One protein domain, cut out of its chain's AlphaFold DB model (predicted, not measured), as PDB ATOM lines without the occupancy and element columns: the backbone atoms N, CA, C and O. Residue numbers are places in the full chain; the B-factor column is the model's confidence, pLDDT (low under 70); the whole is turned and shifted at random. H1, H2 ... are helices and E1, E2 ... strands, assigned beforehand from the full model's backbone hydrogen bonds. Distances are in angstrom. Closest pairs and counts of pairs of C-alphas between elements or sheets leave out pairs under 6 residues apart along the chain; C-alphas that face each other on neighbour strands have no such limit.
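This is residues 9 to 52 of the 60 residues of an uncharacterized protein of Prevotella sp. BV3P1 (UniProt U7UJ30). What shape does the model show? It is a loose rod: the two-stranded hairpin E1 and E2 makes one end, the short helix H1 lies toward the other, and at that other end residues 15 to 20, of which 19 and 20 belong to H1, stand free. What is it built of? The 44 printed residues include one named helix and two named strands, in the order H1, E1, E2; the sheet is E1 - E2, antiparallel. The class is mixed, helices and strands, with under half of the residues in named elements. How large is it? It is loose, with a radius of gyration of the C-alphas of 13.0 A and spans of 40 by 18 by 16 A.

How do the strands pair? E1, residues 31 to 36, and E2, residues 39 to 44, form an antiparallel hairpin at 151 degrees between their directions. N 32 and O 43 are within hydrogen-bond range at 2.9 A, as are N 41 and O 34 at 2.8 A. C-alphas 35 and 40 face each other at 4.4 A. Where is the helix? H1, residues 19 to 26, is apart from E2. Every O i to N i+4 pair in H1 is within hydrogen-bond range.

How long are the strands? E1 spans 15.2 A from C-alpha 31 to C-alpha 36, and E2 spans 16.0 A from C-alpha 39 to its end at C-alpha 44, (-48.020, -5.945, 6.305). Where does the helix begin? H1 begins at C-alpha 19, (-44.638, 11.193, -3.751), and spans 10.4 A.

What marks its length? The two C-alphas farthest apart, of Thr 16 and Ser 37, are 39.7 A apart; residues 15 to 20 stand free. Are there cuts or long links? The printed part has no cut, and the links H1 to E1 and E1 to E2 are tight. Where is confidence low? Residues 20, 22 and 24 to 27 are under 70 in pLDDT.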
ATOM      1  N   LYS A   9     -38.475   9.594   8.742       77.38
ATOM      2  CA  LYS A   9     -37.019   9.420   8.874       77.38
ATOM      3  C   LYS A   9     -36.637   7.974   9.170       77.38
ATOM      4  O   LYS A   9     -35.620   7.515   8.656       77.38
ATOM      5  N   LYS A  10     -37.481   7.223   9.895       76.94
ATOM      6  CA  LYS A  10     -37.291   5.776  10.133       76.94
ATOM      7  C   LYS A  10     -37.200   4.964   8.833       76.94
ATOM      8  O   LYS A  10     -36.647   3.871   8.822       76.94
ATOM      9  N   PHE A  11     -37.703   5.512   7.727       73.88
ATOM     10  CA  PHE A  11     -37.707   4.878   6.408       73.88
ATOM     11  C   PHE A  11     -36.619   5.413   5.463       73.88
ATOM     12  O   PHE A  11     -36.611   5.066   4.278       73.88
ATOM     13  N   GLY A  12     -35.712   6.261   5.965       77.06
ATOM     14  CA  GLY A  12     -34.666   6.910   5.171       77.06
ATOM     15  C   GLY A  12     -35.208   7.951   4.187       77.06
ATOM     16  O   GLY A  12     -34.574   8.221   3.168       77.06
ATOM     17  N   LEU A  13     -36.403   8.490   4.449       77.56
ATOM     18  CA  LEU A  13     -37.048   9.497   3.611       77.56
ATOM     19  C   LEU A  13     -36.967  10.872   4.272       77.56
ATOM     20  O   LEU A  13     -37.136  11.024   5.482       77.56
ATOM     21  N   ASN A  14     -36.748  11.887   3.444       75.44
ATOM     22  CA  ASN A  14     -36.778  13.278   3.867       75.44
ATOM     23  C   ASN A  14     -38.226  13.781   3.836       75.44
ATOM     24  O   ASN A  14     -39.038  13.314   3.038       75.44
ATOM     25  N   ALA A  15     -38.556  14.786   4.647       71.69
ATOM     26  CA  ALA A  15     -39.896  15.387   4.640       71.69
ATOM     27  C   ALA A  15     -40.284  15.984   3.268       71.69
ATOM     28  O   ALA A  15     -41.462  16.094   2.948       71.69
ATOM     29  N   THR A  16     -39.291  16.331   2.444       74.38
ATOM     30  CA  THR A  16     -39.436  16.833   1.068       74.38
ATOM     31  C   THR A  16     -39.342  15.737  -0.001       74.38
ATOM     32  O   THR A  16     -39.365  16.039  -1.196       74.38
ATOM     33  N   SER A  17     -39.212  14.460   0.385       70.81
ATOM     34  CA  SER A  17     -39.152  13.347  -0.565       70.81
ATOM     35  C   SER A  17     -40.413  13.306  -1.436       70.81
ATOM     36  O   SER A  17     -41.541  13.401  -0.960       70.81
ATOM     37  N   ARG A  18     -40.215  13.147  -2.748       76.06
ATOM     38  CA  ARG A  18     -41.292  13.149  -3.751       76.06
ATOM     39  C   ARG A  18     -42.262  11.981  -3.525       76.06
ATOM     40  O   ARG A  18     -41.827  10.871  -3.223       76.06
ATOM     41  N   ILE A  19     -43.548  12.195  -3.827       74.81
ATOM     42  CA  ILE A  19     -44.638  11.193  -3.751       74.81
ATOM     43  C   ILE A  19     -44.255   9.831  -4.352       74.81
ATOM     44  O   ILE A  19     -44.595   8.796  -3.794       74.81
ATOM     45  N   LYS A  20     -43.488   9.800  -5.448       64.88
ATOM     46  CA  LYS A  20     -43.064   8.546  -6.090       64.88
ATOM     47  C   LYS A  20     -42.180   7.668  -5.185       64.88
ATOM     48  O   LYS A  20     -42.349   6.454  -5.189       64.88
ATOM     49  N   ALA A  21     -41.283   8.258  -4.390       72.88
ATOM     50  CA  ALA A  21     -40.441   7.514  -3.447       72.88
ATOM     51  C   ALA A  21     -41.263   6.967  -2.271       72.88
ATOM     52  O   ALA A  21     -41.046   5.839  -1.833       72.88
ATOM     53  N   PHE A  22     -42.254   7.739  -1.817       69.75
ATOM     54  CA  PHE A  22     -43.221   7.298  -0.817       69.75
ATOM     55  C   PHE A  22     -44.049   6.110  -1.336       69.75
ATOM     56  O   PHE A  22     -44.063   5.049  -0.723       69.75
ATOM     57  N   VAL A  23     -44.656   6.230  -2.519       72.19
ATOM     58  CA  VAL A  23     -45.462   5.158  -3.129       72.19
ATOM     59  C   VAL A  23     -44.633   3.889  -3.350       72.19
ATOM     60  O   VAL A  23     -45.066   2.804  -2.971       72.19
ATOM     61  N   PHE A  24     -43.416   4.005  -3.891       67.69
ATOM     62  CA  PHE A  24     -42.571   2.840  -4.166       67.69
ATOM     63  C   PHE A  24     -42.066   2.144  -2.897       67.69
ATOM     64  O   PHE A  24     -41.793   0.950  -2.941       67.69
ATOM     65  N   ARG A  25     -41.939   2.858  -1.771       69.88
ATOM     66  CA  ARG A  25     -41.517   2.263  -0.496       69.88
ATOM     67  C   ARG A  25     -42.696   1.705   0.302       69.88
ATOM     68  O   ARG A  25     -42.539   0.652   0.898       69.88
ATOM     69  N   PHE A  26     -43.845   2.385   0.319       66.94
ATOM     70  CA  PHE A  26     -44.963   2.070   1.220       66.94
ATOM     71  C   PHE A  26     -46.167   1.382   0.567       66.94
ATOM     72  O   PHE A  26     -46.854   0.644   1.261       66.94
ATOM     73  N   ILE A  27     -46.441   1.598  -0.724       67.62
ATOM     74  CA  ILE A  27     -47.599   0.985  -1.410       67.62
ATOM     75  C   ILE A  27     -47.224  -0.338  -2.087       67.62
ATOM     76  O   ILE A  27     -48.068  -1.215  -2.233       67.62
ATOM     77  N   SER A  28     -45.962  -0.521  -2.476       72.94
ATOM     78  CA  SER A  28     -45.500  -1.761  -3.123       72.94
ATOM     79  C   SER A  28     -45.380  -2.953  -2.167       72.94
ATOM     80  O   SER A  28     -45.181  -4.082  -2.614       72.94
ATOM     81  N   VAL A  29     -45.473  -2.714  -0.857       79.19
ATOM     82  CA  VAL A  29     -45.328  -3.760   0.152       79.19
ATOM     83  C   VAL A  29     -46.614  -4.585   0.208       79.19
ATOM     84  O   VAL A  29     -47.693  -4.001   0.333       79.19
ATOM     85  N   PRO A  30     -46.546  -5.926   0.137       85.00
ATOM     86  CA  PRO A  30     -47.738  -6.756   0.212       85.00
ATOM     87  C   PRO A  30     -48.465  -6.540   1.540       85.00
ATOM     88  O   PRO A  30     -47.883  -6.674   2.618       85.00
ATOM     89  N   ALA A  31     -49.757  -6.236   1.461       87.12
ATOM     90  CA  ALA A  31     -50.592  -5.976   2.620       87.12
ATOM     91  C   ALA A  31     -51.920  -6.730   2.488       87.12
ATOM     92  O   ALA A  31     -52.491  -6.823   1.400       87.12
ATOM     93  N   LYS A  32     -52.424  -7.278   3.597       88.62
ATOM     94  CA  LYS A  32     -53.699  -8.006   3.643       88.62
ATOM     95  C   LYS A  32     -54.524  -7.626   4.866       88.62
ATOM     96  O   LYS A  32     -54.048  -7.734   5.991       88.62
ATOM     97  N   TRP A  33     -55.781  -7.258   4.646       89.44
ATOM     98  CA  TRP A  33     -56.758  -7.144   5.725       89.44
ATOM     99  C   TRP A  33     -57.252  -8.531   6.122       89.44
ATOM    100  O   TRP A  33     -57.725  -9.301   5.285       89.44
ATOM    101  N   ILE A  34     -57.136  -8.856   7.403       89.12
ATOM    102  CA  ILE A  34     -57.567 -10.129   7.977       89.12
ATOM    103  C   ILE A  34     -58.611  -9.828   9.044       89.12
ATOM    104  O   ILE A  34     -58.438  -8.920   9.854       89.12
ATOM    105  N   ARG A  35     -59.720 -10.572   9.046       89.75
ATOM    106  CA  ARG A  35     -60.726 -10.453  10.102       89.75
ATOM    107  C   ARG A  35     -60.259 -11.228  11.334       89.75
ATOM    108  O   ARG A  35     -60.238 -12.456  11.305       89.75
ATOM    109  N   THR A  36     -59.952 -10.520  12.412       85.38
ATOM    110  CA  THR A  36     -59.603 -11.086  13.717       85.38
ATOM    111  C   THR A  36     -60.742 -10.812  14.695       85.38
ATOM    112  O   THR A  36     -61.002  -9.665  15.059       85.38
ATOM    113  N   SER A  37     -61.445 -11.862  15.129       87.94
ATOM    114  CA  SER A  37     -62.622 -11.756  16.007       87.94
ATOM    115  C   SER A  37     -63.636 -10.713  15.490       87.94
ATOM    116  O   SER A  37     -64.285 -10.941  14.468       87.94
ATOM    117  N   ARG A  38     -63.755  -9.556  16.157       87.88
ATOM    118  CA  ARG A  38     -64.693  -8.467  15.828       87.88
ATOM    119  C   ARG A  38     -64.075  -7.313  15.027       87.88
ATOM    120  O   ARG A  38     -64.748  -6.305  14.830       87.88
ATOM    121  N   ARG A  39     -62.809  -7.402  14.604       85.75
ATOM    122  CA  ARG A  39     -62.095  -6.306  13.924       85.75
ATOM    123  C   ARG A  39     -61.357  -6.792  12.680       85.75
ATOM    124  O   ARG A  39     -60.976  -7.953  12.587       85.75
ATOM    125  N   TYR A  40     -61.149  -5.893  11.725       87.44
ATOM    126  CA  TYR A  40     -60.213  -6.116  10.627       87.44
ATOM    127  C   TYR A  40     -58.846  -5.564  11.025       87.44
ATOM    128  O   TYR A  40     -58.745  -4.415  11.449       87.44
ATOM    129  N   VAL A  41     -57.813  -6.389  10.895       85.31
ATOM    130  CA  VAL A  41     -56.418  -6.043  11.170       85.31
ATOM    131  C   VAL A  41     -55.659  -6.037   9.849       85.31
ATOM    132  O   VAL A  41     -55.768  -6.976   9.058       85.31
ATOM    133  N   GLN A  42     -54.906  -4.970   9.594       85.00
ATOM    134  CA  GLN A  42     -54.028  -4.873   8.433       85.00
ATOM    135  C   GLN A  42     -52.718  -5.589   8.749       85.00
ATOM    136  O   GLN A  42     -51.941  -5.117   9.570       85.00
ATOM    137  N   ASN A  43     -52.452  -6.704   8.075       84.81
ATOM    138  CA  ASN A  43     -51.142  -7.340   8.113       84.81
ATOM    139  C   ASN A  43     -50.267  -6.789   6.975       84.81
ATOM    140  O   ASN A  43     -50.765  -6.621   5.856       84.81
ATOM    141  N   ILE A  44     -48.998  -6.492   7.259       85.00
ATOM    142  CA  ILE A  44     -48.020  -5.945   6.305       85.00
ATOM    143  C   ILE A  44     -46.829  -6.901   6.265       85.00
ATOM    144  O   ILE A  44     -46.165  -7.115   7.276       85.00
ATOM    145  N   TYR A  45     -46.550  -7.476   5.095       84.94
ATOM    146  CA  TYR A  45     -45.515  -8.496   4.932       84.94
ATOM    147  C   TYR A  45     -44.232  -7.867   4.405       84.94
ATOM    148  O   TYR A  45     -44.068  -7.646   3.205       84.94
ATOM    149  N   THR A  46     -43.314  -7.562   5.315       84.19
ATOM    150  CA  THR A  46     -42.046  -6.916   4.986       84.19
ATOM    151  C   THR A  46     -40.936  -7.371   5.917       84.19
ATOM    152  O   THR A  46     -41.174  -7.630   7.090       84.19
ATOM    153  N   CYS A  47     -39.712  -7.440   5.399       83.19
ATOM    154  CA  CYS A  47     -38.507  -7.625   6.208       83.19
ATOM    155  C   CYS A  47     -37.993  -6.305   6.812       83.19
ATOM    156  O   CYS A  47     -37.007  -6.303   7.546       83.19
ATOM    157  N   ASN A  48     -38.630  -5.171   6.499       82.44
ATOM    158  CA  ASN A  48     -38.251  -3.883   7.057       82.44
ATOM    159  C   ASN A  48     -38.863  -3.691   8.454       82.44
ATOM    160  O   ASN A  48     -40.042  -3.366   8.592       82.44
ATOM    161  N   ASN A  49     -38.023  -3.807   9.481       80.75
ATOM    162  CA  ASN A  49     -38.417  -3.649  10.883       80.75
ATOM    163  C   ASN A  49     -38.985  -2.260  11.223       80.75
ATOM    164  O   ASN A  49     -39.707  -2.131  12.206       80.75
ATOM    165  N   ALA A  50     -38.747  -1.227  10.403       78.94
ATOM    166  CA  ALA A  50     -39.339   0.099  10.610       78.94
ATOM    167  C   ALA A  50     -40.882   0.094  10.569       78.94
ATOM    168  O   ALA A  50     -41.512   1.019  11.077       78.94
ATOM    169  N   TYR A  51     -41.498  -0.935   9.975       77.81
ATOM    170  CA  TYR A  51     -42.954  -1.089   9.920       77.81
ATOM    171  C   TYR A  51     -43.564  -1.647  11.212       77.81
ATOM    172  O   TYR A  51     -44.777  -1.524  11.378       77.81
ATOM    173  N   ALA A  52     -42.761  -2.230  12.112       79.81
ATOM    174  CA  ALA A  52     -43.256  -2.881  13.326       79.81
ATOM    175  C   ALA A  52     -43.956  -1.892  14.270       79.81
ATOM    176  O   ALA A  52     -45.074  -2.152  14.702       79.81
TER     177      ALA A  52